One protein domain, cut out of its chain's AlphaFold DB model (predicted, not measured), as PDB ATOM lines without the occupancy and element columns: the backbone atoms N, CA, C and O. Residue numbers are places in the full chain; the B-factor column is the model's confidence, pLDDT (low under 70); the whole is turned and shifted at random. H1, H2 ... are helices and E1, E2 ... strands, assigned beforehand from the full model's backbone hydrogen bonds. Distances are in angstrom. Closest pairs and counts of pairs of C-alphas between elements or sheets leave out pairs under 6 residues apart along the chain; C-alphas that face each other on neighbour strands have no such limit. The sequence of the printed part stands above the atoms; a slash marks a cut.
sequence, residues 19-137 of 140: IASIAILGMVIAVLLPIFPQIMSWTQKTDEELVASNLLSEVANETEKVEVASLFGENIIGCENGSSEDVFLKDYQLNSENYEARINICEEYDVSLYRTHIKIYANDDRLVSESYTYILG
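What this domain is: This is residues 19 to 137 of the 140 residues of the protein "Prepilin-type N-terminal cleavage/methylation domain-containing protein" of Virgibacillus salinus (UniProt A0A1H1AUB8). Picture a long helical arm with a small head at one end: the head is a four-stranded sheet, E1 to E4, curled round the later part of the long helix H2, at residues 45 to 63. Residues 19 to 44, which hold H1 and the first part of H2, stick out from the head and make much of the length, and the short helix H3 only grazes the sheet. The printed part has 119 residues, with three named helices followed by four named strands; the sheet's order is E1, E2, E3, E4, all antiparallel, and the class is mixed, helices and strands. The whole is extended, with a radius of gyration of the C-alphas of 21.8 A and spans of 78 by 31 by 20 A.

How they stand to each other: Start at H1, residues 19 to 32, which is not on the sheet and meets H2, residues 35 to 63, only through their tight link. H2 has a kink of 27 degrees near residue 57. Next comes H3, residues 68 to 72, apart from H2; its closest C-alphas to E1, residues 87 to 94, are those of Leu 71 and Val 87, 7.6 A apart. E1 then begins a meander, each strand the antiparallel neighbour of the one before, with E2, residues 97 to 108, E3, residues 113 to 122, and E4, residues 127 to 136. In the hairpin of E1 and E2, look at N 89 and O 101, 2.9 A apart; in that of E2 and E3, at N 104 and O 117, 2.9 A; in that of E3 and E4, at N 116 and O 133, 2.8 A. The sheet is strongly twisted, with E1 and E4 as its edge strands. H2 is on this sheet, and its closest C-alphas to E4 are those of Ala 52 and Ser 129, 5.8 A apart. Together they form two layers, a helix on one face of a sheet. In H1 and H3 every O i to N i+4 pair is within hydrogen-bond range; in H2, 23 of 25 are.

Where its parts are: Find C-alpha 19 at (163.089, 377.830, 166.710), where H1 begins its 19.9 A. From C-alpha 35 at (183.933, 370.026, 178.848), H2 runs 41.2 A to residue 63. E1 spans 21.0 A, E2 35.2 A, E3 29.0 A and E4 26.5 A, ending at C-alpha 136 at (217.936, 346.551, 204.755).

The domain as a whole: The two C-alphas farthest apart are those of Ile 19 and Glu 74, 78.4 A. The body without residues 19 to 44 spans 41 by 22 by 20 A. The printed part has no cut. Residues 73 to 86 form the long link. Residues 69, 74, 75 and 137 have pLDDT under 70.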
ATOM      1  N   ILE A  19     162.019 376.853 166.473       95.62
ATOM      2  CA  ILE A  19     163.089 377.830 166.710       95.62
ATOM      3  C   ILE A  19     163.475 377.865 168.189       95.62
ATOM      4  O   ILE A  19     164.664 377.856 168.501       95.62
ATOM      5  N   ALA A  20     162.498 377.854 169.099       95.81
ATOM      6  CA  ALA A  20     162.757 377.819 170.535       95.81
ATOM      7  C   ALA A  20     163.533 376.553 170.936       95.81
ATOM      8  O   ALA A  20     164.508 376.639 171.680       95.81
ATOM      9  N   SER A  21     163.161 375.396 170.385       96.50
ATOM     10  CA  SER A  21     163.837 374.122 170.652       96.50
ATOM     11  C   SER A  21     165.280 374.118 170.141       96.50
ATOM     12  O   SER A  21     166.182 373.697 170.861       96.50
ATOM     13  N   ILE A  22     165.524 374.636 168.931       96.62
ATOM     14  CA  ILE A  22     166.876 374.754 168.361       96.62
ATOM     15  C   ILE A  22     167.717 375.755 169.162       96.62
ATOM     16  O   ILE A  22     168.888 375.489 169.418       96.62
ATOM     17  N   ALA A  23     167.135 376.879 169.589       97.38
ATOM     18  CA  ALA A  23     167.834 377.882 170.389       97.38
ATOM     19  C   ALA A  23     168.271 377.320 171.750       97.38
ATOM     20  O   ALA A  23     169.428 377.477 172.138       97.38
ATOM     21  N   ILE A  24     167.374 376.610 172.443       97.50
ATOM     22  CA  ILE A  24     167.688 375.952 173.719       97.50
ATOM     23  C   ILE A  24     168.741 374.861 173.506       97.50
ATOM     24  O   ILE A  24     169.729 374.819 174.234       97.50
ATOM     25  N   LEU A  25     168.580 374.012 172.487       97.56
ATOM     26  CA  LEU A  25     169.551 372.960 172.180       97.56
ATOM     27  C   LEU A  25     170.934 373.543 171.862       97.56
ATOM     28  O   LEU A  25     171.939 373.048 172.369       97.56
ATOM     29  N   GLY A  26     170.992 374.620 171.078       97.94
ATOM     30  CA  GLY A  26     172.229 375.328 170.762       97.94
ATOM     31  C   GLY A  26     172.901 375.903 172.007       97.94
ATOM     32  O   GLY A  26     174.113 375.764 172.159       97.94
ATOM     33  N   MET A  27     172.123 376.472 172.932       97.06
ATOM     34  CA  MET A  27     172.636 376.956 174.215       97.06
ATOM     35  C   MET A  27     173.227 375.815 175.054       97.06
ATOM     36  O   MET A  27     174.333 375.954 175.570       97.06
ATOM     37  N   VAL A  28     172.538 374.674 175.148       97.31
ATOM     38  CA  VAL A  28     173.036 373.502 175.887       97.31
ATOM     39  C   VAL A  28     174.328 372.971 175.266       97.31
ATOM     40  O   VAL A  28     175.303 372.749 175.981       97.31
ATOM     41  N   ILE A  29     174.374 372.814 173.942       96.62
ATOM     42  CA  ILE A  29     175.573 372.346 173.234       96.62
ATOM     43  C   ILE A  29     176.734 373.324 173.447       96.62
ATOM     44  O   ILE A  29     177.835 372.891 173.775       96.62
ATOM     45  N   ALA A  30     176.497 374.634 173.333       95.56
ATOM     46  CA  ALA A  30     177.531 375.646 173.536       95.56
ATOM     47  C   ALA A  30     178.146 375.594 174.945       95.56
ATOM     48  O   ALA A  30     179.346 375.809 175.094       95.56
ATOM     49  N   VAL A  31     177.344 375.272 175.965       95.62
ATOM     50  CA  VAL A  31     177.811 375.135 177.355       95.62
ATOM     51  C   VAL A  31     178.546 373.812 177.591       95.62
ATOM     52  O   VAL A  31     179.509 373.785 178.353       95.62
ATOM     53  N   LEU A  32     178.124 372.716 176.954       94.81
ATOM     54  CA  LEU A  32     178.708 371.389 177.187       94.81
ATOM     55  C   LEU A  32     179.957 371.105 176.342       94.81
ATOM     56  O   LEU A  32     180.827 370.356 176.784       94.81
ATOM     57  N   LEU A  33     180.083 371.701 175.153       94.12
ATOM     58  CA  LEU A  33     181.220 371.461 174.254       94.12
ATOM     59  C   LEU A  33     182.605 371.674 174.904       94.12
ATOM     60  O   LEU A  33     183.473 370.824 174.700       94.12
ATOM     61  N   PRO A  34     182.843 372.728 175.712       92.75
ATOM     62  CA  PRO A  34     184.145 372.960 176.340       92.75
ATOM     63  C   PRO A  34     184.567 371.906 177.374       92.75
ATOM     64  O   PRO A  34     185.728 371.892 177.783       92.75
ATOM     65  N   ILE A  35     183.652 371.043 177.825       94.62
ATOM     66  CA  ILE A  35     183.933 370.026 178.848       94.62
ATOM     67  C   ILE A  35     184.640 368.808 178.231       94.62
ATOM     68  O   ILE A  35     185.487 368.199 178.880       94.62
ATOM     69  N   PHE A  36     184.364 368.471 176.966       92.44
ATOM     70  CA  PHE A  36     184.930 367.269 176.338       92.44
ATOM     71  C   PHE A  36     186.467 367.254 176.276       92.44
ATOM     72  O   PHE A  36     187.045 366.239 176.672       92.44
ATOM     73  N   PRO A  37     187.160 368.336 175.856       93.50
ATOM     74  CA  PRO A  37     188.624 368.350 175.861       93.50
ATOM     75  C   PRO A  37     189.209 368.204 177.270       93.50
ATOM     76  O   PRO A  37     190.249 367.574 177.445       93.50
ATOM     77  N   GLN A  38     188.526 368.752 178.281       91.06
ATOM     78  CA  GLN A  38     188.961 368.662 179.676       91.06
ATOM     79  C   GLN A  38     188.878 367.223 180.188       91.06
ATOM     80  O   GLN A  38     189.855 366.724 180.740       91.06
ATOM     81  N   ILE A  39     187.759 366.530 179.934       94.12
ATOM     82  CA  ILE A  39     187.597 365.116 180.304       94.12
ATOM     83  C   ILE A  39     188.664 364.262 179.621       94.12
ATOM     84  O   ILE A  39     189.306 363.455 180.284       94.12
ATOM     85  N   MET A  40     188.893 364.461 178.320       92.81
ATOM     86  CA  MET A  40     189.892 363.688 177.580       92.81
ATOM     87  C   MET A  40     191.299 363.856 178.169       92.81
ATOM     88  O   MET A  40     191.999 362.865 178.361       92.81
ATOM     89  N   SER A  41     191.691 365.086 178.517       90.69
ATOM     90  CA  SER A  41     192.983 365.340 179.164       90.69
ATOM     91  C   SER A  41     193.080 364.704 180.554       90.69
ATOM     92  O   SER A  41     194.133 364.184 180.915       90.69
ATOM     93  N   TRP A  42     192.001 364.718 181.340       91.75
ATOM     94  CA  TRP A  42     191.982 364.074 182.657       91.75
ATOM     95  C   TRP A  42     192.068 362.555 182.568       91.75
ATOM     96  O   TRP A  42     192.800 361.953 183.349       91.75
ATOM     97  N   THR A  43     191.371 361.941 181.610       92.12
ATOM     98  CA  THR A  43     191.467 360.498 181.359       92.12
ATOM     99  C   THR A  43     192.901 360.104 181.031       92.12
ATOM    100  O   THR A  43     193.429 359.214 181.681       92.12
ATOM    101  N   GLN A  44     193.566 360.823 180.119       88.50
ATOM    102  CA  GLN A  44     194.962 360.537 179.765       88.50
ATOM    103  C   GLN A  44     195.901 360.614 180.973       88.50
ATOM    104  O   GLN A  44     196.671 359.689 181.206       88.50
ATOM    105  N   LYS A  45     195.791 361.666 181.795       88.94
ATOM    106  CA  LYS A  45     196.605 361.796 183.016       88.94
ATOM    107  C   LYS A  45     196.334 360.685 184.027       88.94
ATOM    108  O   LYS A  45     197.264 360.175 184.634       88.94
ATOM    109  N   THR A  46     195.069 360.305 184.193       91.38
ATOM    110  CA  THR A  46     194.687 359.223 185.111       91.38
ATOM    111  C   THR A  46     195.252 357.886 184.638       91.38
ATOM    112  O   THR A  46     195.758 357.111 185.443       91.38
ATOM    113  N   ASP A  47     195.201 357.621 183.331       90.50
ATOM    114  CA  ASP A  47     195.767 356.404 182.749       90.50
ATOM    115  C   ASP A  47     197.292 356.350 182.944       90.50
ATOM    116  O   ASP A  47     197.821 355.311 183.344       90.50
ATOM    117  N   GLU A  48     197.999 357.467 182.738       90.19
ATOM    118  CA  GLU A  48     199.440 357.582 183.010       90.19
ATOM    119  C   GLU A  48     199.776 357.345 184.490       90.19
ATOM    120  O   GLU A  48     200.680 356.568 184.798       90.19
ATOM    121  N   GLU A  49     199.036 357.967 185.411       90.50
ATOM    122  CA  GLU A  49     199.220 357.789 186.858       90.50
ATOM    123  C   GLU A  49     199.005 356.330 187.283       90.50
ATOM    124  O   GLU A  49     199.768 355.797 188.089       90.50
ATOM    125  N   LEU A  50     198.011 355.642 186.713       92.50
ATOM    126  CA  LEU A  50     197.765 354.223 186.986       92.50
ATOM    127  C   LEU A  50     198.895 353.327 186.469       92.50
ATOM    128  O   LEU A  50     199.302 352.388 187.159       92.50
ATOM    129  N   VAL A  51     199.418 353.601 185.271       92.69
ATOM    130  CA  VAL A  51     200.572 352.870 184.723       92.69
ATOM    131  C   VAL A  51     201.806 353.096 185.596       92.69
ATOM    132  O   VAL A  51     202.454 352.124 185.989       92.69
ATOM    133  N   ALA A  52     202.093 354.344 185.965       91.75
ATOM    134  CA  ALA A  52     203.211 354.686 186.838       91.75
ATOM    135  C   ALA A  52     203.061 354.066 188.240       91.75
ATOM    136  O   ALA A  52     204.026 353.548 188.799       91.75
ATOM    137  N   SER A  53     201.850 354.022 188.795       90.88
ATOM    138  CA  SER A  53     201.594 353.378 190.089       90.88
ATOM    139  C   SER A  53     201.850 351.869 190.058       90.88
ATOM    140  O   SER A  53     202.439 351.321 190.993       90.88
ATOM    141  N   ASN A  54     201.487 351.192 188.966       91.69
ATOM    142  CA  ASN A  54     201.822 349.778 188.787       91.69
ATOM    143  C   ASN A  54     203.338 349.572 188.649       91.69
ATOM    144  O   ASN A  54     203.891 348.659 189.265       91.69
ATOM    145  N   LEU A  55     204.012 350.453 187.903       93.50
ATOM    146  CA  LEU A  55     205.469 350.448 187.756       93.50
ATOM    147  C   LEU A  55     206.198 350.600 189.093       93.50
ATOM    148  O   LEU A  55     207.200 349.926 189.304       93.50
ATOM    149  N   LEU A  56     205.700 351.425 190.022       93.44
ATOM    150  CA  LEU A  56     206.341 351.615 191.331       93.44
ATOM    151  C   LEU A  56     206.578 350.296 192.075       93.44
ATOM    152  O   LEU A  56     207.601 350.149 192.736       93.44
ATOM    153  N   SER A  57     205.655 349.337 191.964       90.69
ATOM    154  CA  SER A  57     205.801 348.029 192.619       90.69
ATOM    155  C   SER A  57     206.927 347.201 191.995       90.69
ATOM    156  O   SER A  57     207.660 346.508 192.701       90.69
ATOM    157  N   GLU A  58     207.081 347.282 190.673       91.75
ATOM    158  CA  GLU A  58     208.176 346.633 189.954       91.75
ATOM    159  C   GLU A  58     209.514 347.283 190.307       91.75
ATOM    160  O   GLU A  58     210.444 346.583 190.705       91.75
ATOM    161  N   VAL A  59     209.575 348.617 190.271       91.94
ATOM    162  CA  VAL A  59     210.770 349.391 190.621       91.94
ATOM    163  C   VAL A  59     211.188 349.137 192.071       91.94
ATOM    164  O   VAL A  59     212.373 348.947 192.333       91.94
ATOM    165  N   ALA A  60     210.247 349.077 193.017       91.00
ATOM    166  CA  ALA A  60     210.549 348.791 194.421       91.00
ATOM    167  C   ALA A  60     211.190 347.403 194.601       91.00
ATOM    168  O   ALA A  60     212.221 347.279 195.257       91.00
ATOM    169  N   ASN A  61     210.637 346.377 193.950       89.38
ATOM    170  CA  ASN A  61     211.182 345.016 193.975       89.38
ATOM    171  C   ASN A  61     212.535 344.896 193.249       89.38
ATOM    172  O   ASN A  61     213.360 344.058 193.607       89.38
ATOM    173  N   GLU A  62     212.770 345.688 192.202       87.94
ATOM    174  CA  GLU A  62     214.091 345.766 191.570       87.94
ATOM    175  C   GLU A  62     215.094 346.461 192.496       87.94
ATOM    176  O   GLU A  62     216.187 345.937 192.688       87.94
ATOM    177  N   THR A  63     214.695 347.559 193.141       86.31
ATOM    178  CA  THR A  63     215.524 348.335 194.080       86.31
ATOM    179  C   THR A  63     215.985 347.499 195.274       86.31
ATOM    180  O   THR A  63     217.146 347.590 195.657       86.31
ATOM    181  N   GLU A  64     215.132 346.625 195.817       82.62
ATOM    182  CA  GLU A  64     215.509 345.694 196.896       82.62
ATOM    183  C   GLU A  64     216.637 344.725 196.513       82.62
ATOM    184  O   GLU A  64     217.342 344.214 197.382       82.62
ATOM    185  N   LYS A  65     216.812 344.449 195.217       79.88
ATOM    186  CA  LYS A  65     217.848 343.536 194.709       79.88
ATOM    187  C   LYS A  65     219.130 344.260 194.329       79.88
ATOM    188  O   LYS A  65     220.111 343.592 193.998       79.88
ATOM    189  N   VAL A  66     219.124 345.590 194.311       76.94
ATOM    190  CA  VAL A  66     220.309 346.354 193.949       76.94
ATOM    191  C   VAL A  66     221.238 346.462 195.150       76.94
ATOM    192  O   VAL A  66     220.850 346.908 196.226       76.94
ATOM    193  N   GLU A  67     222.502 346.102 194.944       75.75
ATOM    194  CA  GLU A  67     223.554 346.399 195.904       75.75
ATOM    195  C   GLU A  67     223.741 347.917 195.982       75.75
ATOM    196  O   GLU A  67     224.259 348.542 195.054       75.75
ATOM    197  N   VAL A  68     223.329 348.512 197.101       71.50
ATOM    198  CA  VAL A  68     223.348 349.965 197.342       71.50
ATOM    199  C   VAL A  68     224.723 350.583 197.054       71.50
ATOM    200  O   VAL A  68     224.814 351.640 196.428       71.50
ATOM    201  N   ALA A  69     225.797 349.874 197.416       68.62
ATOM    202  CA  ALA A  69     227.178 350.291 197.173       68.62
ATOM    203  C   ALA A  69     227.526 350.434 195.679       68.62
ATOM    204  O   ALA A  69     228.372 351.253 195.324       68.62
ATOM    205  N   SER A  70     226.875 349.671 194.796       73.94
ATOM    206  CA  SER A  70     227.158 349.688 193.355       73.94
ATOM    207  C   SER A  70     226.581 350.912 192.636       73.94
ATOM    208  O   SER A  70     227.177 351.375 191.665       73.94
ATOM    209  N   LEU A  71     225.459 351.461 193.121       72.94
ATOM    210  CA  LEU A  71     224.790 352.617 192.511       72.94
ATOM    211  C   LEU A  71     225.173 353.950 193.156       72.94
ATOM    212  O   LEU A  71     225.298 354.949 192.453       72.94
ATOM    213  N   PHE A  72     225.357 353.974 194.477       74.62
ATOM    214  CA  PHE A  72     225.551 355.216 195.237       74.62
ATOM    215  C   PHE A  72     226.977 355.379 195.789       74.62
ATOM    216  O   PHE A  72     227.324 356.440 196.312       74.62
ATOM    217  N   GLY A  73     227.833 354.359 195.644       70.94
ATOM    218  CA  GLY A  73     229.176 354.350 196.222       70.94
ATOM    219  C   GLY A  73     229.156 354.379 197.756       70.94
ATOM    220  O   GLY A  73     228.191 353.957 198.386       70.94
ATOM    221  N   GLU A  74     230.231 354.888 198.365       67.38
ATOM    222  CA  GLU A  74     230.378 354.978 199.831       67.38
ATOM    223  C   GLU A  74     229.748 356.246 200.448       67.38
ATOM    224  O   GLU A  74     229.756 356.411 201.665       67.38
ATOM    225  N   ASN A  75     229.198 357.159 199.641       68.19
ATOM    226  CA  ASN A  75     228.732 358.472 200.104       68.19
ATOM    227  C   ASN A  75     227.212 358.518 200.303       68.19
ATOM    228  O   ASN A  75     226.525 359.362 199.724       68.19
ATOM    229  N   ILE A  76     226.677 357.623 201.131       79.69
ATOM    230  CA  ILE A  76     225.276 357.713 201.550       79.69
ATOM    231  C   ILE A  76     225.202 358.664 202.742       79.69
ATOM    232  O   ILE A  76     225.828 358.443 203.777       79.69
ATOM    233  N   ILE A  77     224.454 359.753 202.587       86.31
ATOM    234  CA  ILE A  77     224.213 360.697 203.678       86.31
ATOM    235  C   ILE A  77     223.025 360.244 204.523       86.31
ATOM    236  O   ILE A  77     222.069 359.644 204.024       86.31
ATOM    237  N   GLY A  78     223.064 360.574 205.811       85.88
ATOM    238  CA  GLY A  78     221.910 360.405 206.682       85.88
ATOM    239  C   GLY A  78     220.731 361.257 206.219       85.88
ATOM    240  O   GLY A  78     220.920 362.411 205.829       85.88
ATOM    241  N   CYS A  79     219.518 360.718 206.324       87.38
ATOM    242  CA  CYS A  79     218.285 361.380 205.895       87.38
ATOM    243  C   CYS A  79     218.020 362.736 206.581       87.38
ATOM    244  O   CYS A  79     217.253 363.545 206.062       87.38
ATOM    245  N   GLU A  80     218.640 363.002 207.737       84.88
ATOM    246  CA  GLU A  80     218.577 364.300 208.429       84.88
ATOM    247  C   GLU A  80     219.405 365.393 207.738       84.88
ATOM    248  O   GLU A  80     219.067 366.573 207.808       84.88
ATOM    249  N   ASN A  81     220.479 365.002 207.045       82.75
ATOM    250  CA  ASN A  81     221.408 365.913 206.372       82.75
ATOM    251  C   ASN A  81     220.992 366.218 204.924       82.75
ATOM    252  O   ASN A  81     221.704 366.924 204.209       82.75
ATOM    253  N   GLY A  82     219.844 365.689 204.498       77.00
ATOM    254  CA  GLY A  82     219.324 365.790 203.144       77.00
ATOM    255  C   GLY A  82     219.195 364.422 202.489       77.00
ATOM    256  O   GLY A  82     219.178 363.383 203.146       77.00
ATOM    257  N   SER A  83     219.081 364.429 201.169       71.31
ATOM    258  CA  SER A  83     218.943 363.219 200.370       71.31
ATOM    259  C   SER A  83     219.956 363.220 199.231       71.31
ATOM    260  O   SER A  83     220.357 364.296 198.782       71.31
ATOM    261  N   SER A  84     220.369 362.039 198.767       79.81
ATOM    262  CA  SER A  84     221.269 361.942 197.616       79.81
ATOM    263  C   SER A  84     220.652 362.590 196.372       79.81
ATOM    264  O   SER A  84     219.430 362.763 196.279       79.81
ATOM    265  N   GLU A  85     221.499 362.910 195.393       85.44
ATOM    266  CA  GLU A  85     221.015 363.205 194.047       85.44
ATOM    267  C   GLU A  85     220.241 362.005 193.486       85.44
ATOM    268  O   GLU A  85     220.453 360.854 193.889       85.44
ATOM    269  N   ASP A  86     219.308 362.305 192.587       88.69
ATOM    270  CA  ASP A  86     218.527 361.295 191.891       88.69
ATOM    271  C   ASP A  86     219.445 360.536 190.923       88.69
ATOM    272  O   ASP A  86     220.070 361.125 190.040       88.69
ATOM    273  N   VAL A  87     219.514 359.217 191.080       89.56
ATOM    274  CA  VAL A  87     220.284 358.314 190.224       89.56
ATOM    275  C   VAL A  87     219.333 357.615 189.264       89.56
ATOM    276  O   VAL A  87     218.303 357.075 189.671       89.56
ATOM    277  N   PHE A  88     219.686 357.612 187.982       91.00
ATOM    278  CA  PHE A  88     218.981 356.832 186.970       91.00
ATOM    279  C   PHE A  88     219.080 355.340 187.293       91.00
ATOM    280  O   PHE A  88     220.183 354.803 187.423       91.00
ATOM    281  N   LEU A  89     217.933 354.671 187.388       89.31
ATOM    282  CA  LEU A  89     217.874 353.229 187.587       89.31
ATOM    283  C   LEU A  89     217.684 352.506 186.254       89.31
ATOM    284  O   LEU A  89     218.489 351.646 185.894       89.31
ATOM    285  N   LYS A  90     216.585 352.814 185.553       91.44
ATOM    286  CA  LYS A  90     216.140 352.054 184.382       91.44
ATOM    287  C   LYS A  90     215.034 352.778 183.610       91.44
ATOM    288  O   LYS A  90     214.210 353.471 184.206       91.44
ATOM    289  N   ASP A  91     214.978 352.511 182.307       93.56
ATOM    290  CA  ASP A  91     213.857 352.870 181.435       93.56
ATOM    291  C   ASP A  91     212.850 351.719 181.302       93.56
ATOM    292  O   ASP A  91     213.223 350.552 181.123       93.56
ATOM    293  N   TYR A  92     211.564 352.055 181.304       92.81
ATOM    294  CA  TYR A  92     210.457 351.131 181.083       92.81
ATOM    295  C   TYR A  92     209.642 351.576 179.876       92.81
ATOM    296  O   TYR A  92     209.250 352.734 179.775       92.81
ATOM    297  N   GLN A  93     209.334 350.641 178.979       91.62
ATOM    298  CA  GLN A  93     208.484 350.903 177.823       91.62
ATOM    299  C   GLN A  93     207.111 350.258 178.030       91.62
ATOM    300  O   GLN A  93     206.988 349.032 178.000       91.62
ATOM    301  N   LEU A  94     206.072 351.074 178.222       88.00
ATOM    302  CA  LEU A  94     204.693 350.626 178.449       88.00
ATOM    303  C   LEU A  94     203.726 351.414 177.573       88.00
ATOM    304  O   LEU A  94     203.765 352.636 177.533       88.00
ATOM    305  N   ASN A  95     202.828 350.705 176.884       85.00
ATOM    306  CA  ASN A  95     201.806 351.304 176.012       85.00
ATOM    307  C   ASN A  95     202.369 352.286 174.964       85.00
ATOM    308  O   ASN A  95     201.721 353.272 174.636       85.00
ATOM    309  N   SER A  96     203.564 351.998 174.432       84.81
ATOM    310  CA  SER A  96     204.296 352.856 173.481       84.81
ATOM    311  C   SER A  96     204.821 354.183 174.044       84.81
ATOM    312  O   SER A  96     205.398 354.956 173.284       84.81
ATOM    313  N   GLU A  97     204.715 354.400 175.353       88.38
ATOM    314  CA  GLU A  97     205.385 355.477 176.083       88.38
ATOM    315  C   GLU A  97     206.629 354.933 176.801       88.38
ATOM    316  O   GLU A  97     206.695 353.737 177.115       88.38
ATOM    317  N   ASN A  98     207.614 355.799 177.064       93.25
ATOM    318  CA  ASN A  98     208.753 355.447 177.909       93.25
ATOM    319  C   ASN A  98     208.658 356.197 179.232       93.25
ATOM    320  O   ASN A  98     208.254 357.362 179.289       93.25
ATOM    321  N   TYR A  99     209.047 355.489 180.279       94.88
ATOM    322  CA  TYR A  99     209.094 355.973 181.640       94.88
ATOM    323  C   TYR A  99     210.506 355.790 182.168       94.88
ATOM    324  O   TYR A  99     211.078 354.708 182.046       94.88
ATOM    325  N   GLU A 100     211.036 356.830 182.787       95.56
ATOM    326  CA  GLU A 100     212.348 356.818 183.413       95.56
ATOM    327  C   GLU A 100     212.173 356.685 184.927       95.56
ATOM    328  O   GLU A 100     211.525 357.520 185.566       95.56
ATOM    329  N   ALA A 101     212.750 355.638 185.519       95.06
ATOM    330  CA  ALA A 101     212.819 355.508 186.966       95.06
ATOM    331  C   ALA A 101     214.123 356.109 187.490       95.06
ATOM    332  O   ALA A 101     215.224 355.681 187.127       95.06
ATOM    333  N   ARG A 102     213.983 357.063 188.407       94.44
ATOM    334  CA  ARG A 102     215.080 357.619 189.194       94.44
ATOM    335  C   ARG A 102     214.886 357.252 190.652       94.44
ATOM    336  O   ARG A 102     213.759 357.217 191.150       94.44
ATOM    337  N   ILE A 103     215.985 356.989 191.337       92.69
ATOM    338  CA  ILE A 103     215.973 356.656 192.754       92.69
ATOM    339  C   ILE A 103     216.945 357.529 193.525       92.69
ATOM    340  O   ILE A 103     218.005 357.906 193.034       92.69
ATOM    341  N   ASN A 104     216.590 357.819 194.763       91.56
ATOM    342  CA  ASN A 104     217.442 358.518 195.706       91.56
ATOM    343  C   ASN A 104     217.456 357.744 197.018       91.56
ATOM    344  O   ASN A 104     216.459 357.115 197.370       91.56
ATOM    345  N   ILE A 105     218.591 357.734 197.707       90.06
ATOM    346  CA  ILE A 105     218.763 356.956 198.931       90.06
ATOM    347  C   ILE A 105     219.345 357.844 200.027       90.06
ATOM    348  O   ILE A 105     220.208 358.690 199.787       90.06
ATOM    349  N   CYS A 106     218.872 357.638 201.249       90.25
ATOM    350  CA  CYS A 106     219.486 358.178 202.452       90.25
ATOM    351  C   CYS A 106     219.439 357.148 203.589       90.25
ATOM    352  O   CYS A 106     218.595 356.251 203.594       90.25
ATOM    353  N   GLU A 107     220.363 357.255 204.541       89.50
ATOM    354  CA  GLU A 107     220.458 356.343 205.687       89.50
ATOM    355  C   GLU A 107     219.651 356.857 206.888       89.50
ATOM    356  O   GLU A 107     219.757 358.024 207.271       89.50
ATOM    357  N   GLU A 108     218.867 355.984 207.516       89.25
ATOM    358  CA  GLU A 108     218.225 356.243 208.804       89.25
ATOM    359  C   GLU A 108     219.009 355.548 209.925       89.25
ATOM    360  O   GLU A 108     218.817 354.362 210.212       89.25
ATOM    361  N   TYR A 109     219.901 356.307 210.572       84.38
ATOM    362  CA  TYR A 109     220.833 355.794 211.585       84.38
ATOM    363  C   TYR A 109     220.145 355.116 212.778       84.38
ATOM    364  O   TYR A 109     220.683 354.157 213.326       84.38
ATOM    365  N   ASP A 110     218.946 355.573 213.152       86.38
ATOM    366  CA  ASP A 110     218.195 355.040 214.296       86.38
ATOM    367  C   ASP A 110     217.711 353.600 214.085       86.38
ATOM    368  O   ASP A 110     217.545 352.848 215.047       86.38
ATOM    369  N   VAL A 111     217.469 353.216 212.830       86.81
ATOM    370  CA  VAL A 111     216.865 351.926 212.463       86.81
ATOM    371  C   VAL A 111     217.758 351.076 211.559       86.81
ATOM    372  O   VAL A 111     217.388 349.947 211.245       86.81
ATOM    373  N   SER A 112     218.934 351.583 211.170       84.50
ATOM    374  CA  SER A 112     219.870 350.911 210.252       84.50
ATOM    375  C   SER A 112     219.197 350.480 208.938       84.50
ATOM    376  O   SER A 112     219.436 349.388 208.418       84.50
ATOM    377  N   LEU A 113     218.319 351.340 208.416       88.12
ATOM    378  CA  LEU A 113     217.634 351.161 207.136       88.12
ATOM    379  C   LEU A 113     218.052 352.257 206.166       88.12
ATOM    380  O   LEU A 113     218.320 353.389 206.565       88.12
ATOM    381  N   TYR A 114     218.024 351.934 204.882       88.75
ATOM    382  CA  TYR A 114     218.137 352.927 203.827       88.75
ATOM    383  C   TYR A 114     216.741 353.251 203.309       88.75
ATOM    384  O   TYR A 114     216.031 352.368 202.825       88.75
ATOM    385  N   ARG A 115     216.335 354.516 203.420       91.25
ATOM    386  CA  ARG A 115     215.100 355.001 202.812       91.25
ATOM    387  C   ARG A 115     215.377 355.328 201.355       91.25
ATOM    388  O   ARG A 115     216.227 356.167 201.061       91.25
ATOM    389  N   THR A 116     214.631 354.696 200.462       90.88
ATOM    390  CA  THR A 116     214.736 354.905 199.021       90.88
ATOM    391  C   THR A 116     213.514 355.655 198.509       90.88
ATOM    392  O   THR A 116     212.385 355.177 198.636       90.88
ATOM    393  N   HIS A 117     213.731 356.831 197.925       94.31
ATOM    394  CA  HIS A 117     212.720 357.600 197.202       94.31
ATOM    395  C   HIS A 117     212.742 357.177 195.739       94.31
ATOM    396  O   HIS A 117     213.733 357.384 195.043       94.31
ATOM    397  N   ILE A 118     211.653 356.580 195.276       94.81
ATOM    398  CA  ILE A 118     211.464 356.171 193.889       94.81
ATOM    399  C   ILE A 118     210.645 357.244 193.184       94.81
ATOM    400  O   ILE A 118     209.578 357.623 193.667       94.81
ATOM    401  N   LYS A 119     211.117 357.699 192.027       95.88
ATOM    402  CA  LYS A 119     210.456 358.689 191.176       95.88
ATOM    403  C   LYS A 119     210.341 358.150 189.758       95.88
ATOM    404  O   LYS A 119     211.313 357.638 189.209       95.88
ATOM    405  N   ILE A 120     209.161 358.282 189.167       96.12
ATOM    406  CA  ILE A 120     208.884 357.870 187.792       96.12
ATOM    407  C   ILE A 120     208.568 359.107 186.966       96.12
ATOM    408  O   ILE A 120     207.607 359.831 187.249       96.12
ATOM    409  N   TYR A 121     209.366 359.315 185.930       95.31
ATOM    410  CA  TYR A 121     209.244 360.409 184.984       95.31
ATOM    411  C   TYR A 121     208.689 359.901 183.657       95.31
ATOM    412  O   TYR A 121     209.035 358.808 183.212       95.31
ATOM    413  N   ALA A 122     207.820 360.682 183.025       93.75
ATOM    414  CA  ALA A 122     207.415 360.452 181.642       93.75
ATOM    415  C   ALA A 122     208.467 360.998 180.659       93.75
ATOM    416  O   ALA A 122     209.387 361.721 181.038       93.75
ATOM    417  N   ASN A 123     208.282 360.692 179.373       89.06
ATOM    418  CA  ASN A 123     209.104 361.154 178.247       89.06
ATOM    419  C   ASN A 123     209.393 362.675 178.215       89.06
ATOM    420  O   ASN A 123     210.376 363.102 177.614       89.06
ATOM    421  N   ASP A 124     208.530 363.502 178.809       89.94
ATOM    422  CA  ASP A 124     208.650 364.963 178.891       89.94
ATOM    423  C   ASP A 124     209.366 365.456 180.165       89.94
ATOM    424  O   ASP A 124     209.301 366.647 180.473       89.94
ATOM    425  N   ASP A 125     210.031 364.560 180.906       91.38
ATOM    426  CA  ASP A 125     210.674 364.812 182.211       91.38
ATOM    427  C   ASP A 125     209.679 365.298 183.287       91.38
ATOM    428  O   ASP A 125     210.045 365.888 184.306       91.38
ATOM    429  N   ARG A 126     208.381 365.023 183.100       93.50
ATOM    430  CA  ARG A 126     207.354 365.266 184.115       93.50
ATOM    431  C   ARG A 126     207.321 364.114 185.108       93.50
ATOM    432  O   ARG A 126     207.143 362.963 184.721       93.50
ATOM    433  N   LEU A 127     207.396 364.436 186.399       94.19
ATOM    434  CA  LEU A 127     207.133 363.476 187.470       94.19
ATOM    435  C   LEU A 127     205.667 363.021 187.401       94.19
ATOM    436  O   LEU A 127     204.756 363.843 187.533       94.19
ATOM    437  N   VAL A 128     205.449 361.725 187.189       94.25
ATOM    438  CA  VAL A 128     204.111 361.115 187.111       94.25
ATOM    439  C   VAL A 128     203.745 360.436 188.421       94.25
ATOM    440  O   VAL A 128     202.597 360.500 188.847       94.25
ATOM    441  N   SER A 129     204.711 359.793 189.077       94.81
ATOM    442  CA  SER A 129     204.475 359.106 190.342       94.81
ATOM    443  C   SER A 129     205.739 359.045 191.183       94.81
ATOM    444  O   SER A 129     206.851 358.979 190.657       94.81
ATOM    445  N   GLU A 130     205.563 359.003 192.498       95.12
ATOM    446  CA  GLU A 130     206.643 358.799 193.456       95.12
ATOM    447  C   GLU A 130     206.203 357.886 194.600       95.12
ATOM    448  O   GLU A 130     205.013 357.761 194.894       95.12
ATOM    449  N   SER A 131     207.163 357.219 195.233       94.94
ATOM    450  CA  SER A 131     206.931 356.389 196.413       94.94
ATOM    451  C   SER A 131     208.190 356.283 197.261       94.94
ATOM    452  O   SER A 131     209.292 356.580 196.803       94.94
ATOM    453  N   TYR A 132     208.026 355.815 198.493       92.94
ATOM    454  CA  TYR A 132     209.124 355.510 199.397       92.94
ATOM    455  C   TYR A 132     209.122 354.025 199.733       92.94
ATOM    456  O   TYR A 132     208.073 353.444 200.016       92.94
ATOM    457  N   THR A 133     210.307 353.428 199.741       91.44
ATOM    458  CA  THR A 133     210.538 352.086 200.279       91.44
ATOM    459  C   THR A 133     211.737 352.094 201.221       91.44
ATOM    460  O   THR A 133     212.477 353.078 201.290       91.44
ATOM    461  N   TYR A 134     211.914 351.011 201.969       89.88
ATOM    462  CA  TYR A 134     213.054 350.810 202.854       89.88
ATOM    463  C   TYR A 134     213.770 349.529 202.467       89.88
ATOM    464  O   TYR A 134     213.137 348.486 202.313       89.88
ATOM    465  N   ILE A 135     215.090 349.606 202.361       87.25
ATOM    466  CA  ILE A 135     215.949 348.452 202.113       87.25
ATOM    467  C   ILE A 135     216.853 348.223 203.324       87.25
ATOM    468  O   ILE A 135     217.271 349.163 204.009       87.25
ATOM    469  N   LEU A 136     217.106 346.949 203.622       80.62
ATOM    470  CA  LEU A 136     217.936 346.551 204.755       80.62
ATOM    471  C   LEU A 136     219.383 346.978 204.518       80.62
ATOM    472  O   LEU A 136     219.960 346.691 203.470       80.62
ATOM    473  N   GLY A 137     219.973 347.634 205.514       63.50
ATOM    474  CA  GLY A 137     221.362 348.064 205.477       63.50
ATOM    475  C   GLY A 137     222.343 346.974 205.884       63.50
ATOM    476  O   GLY A 137     223.115 347.170 206.815       63.50
TER     477      GLY A 137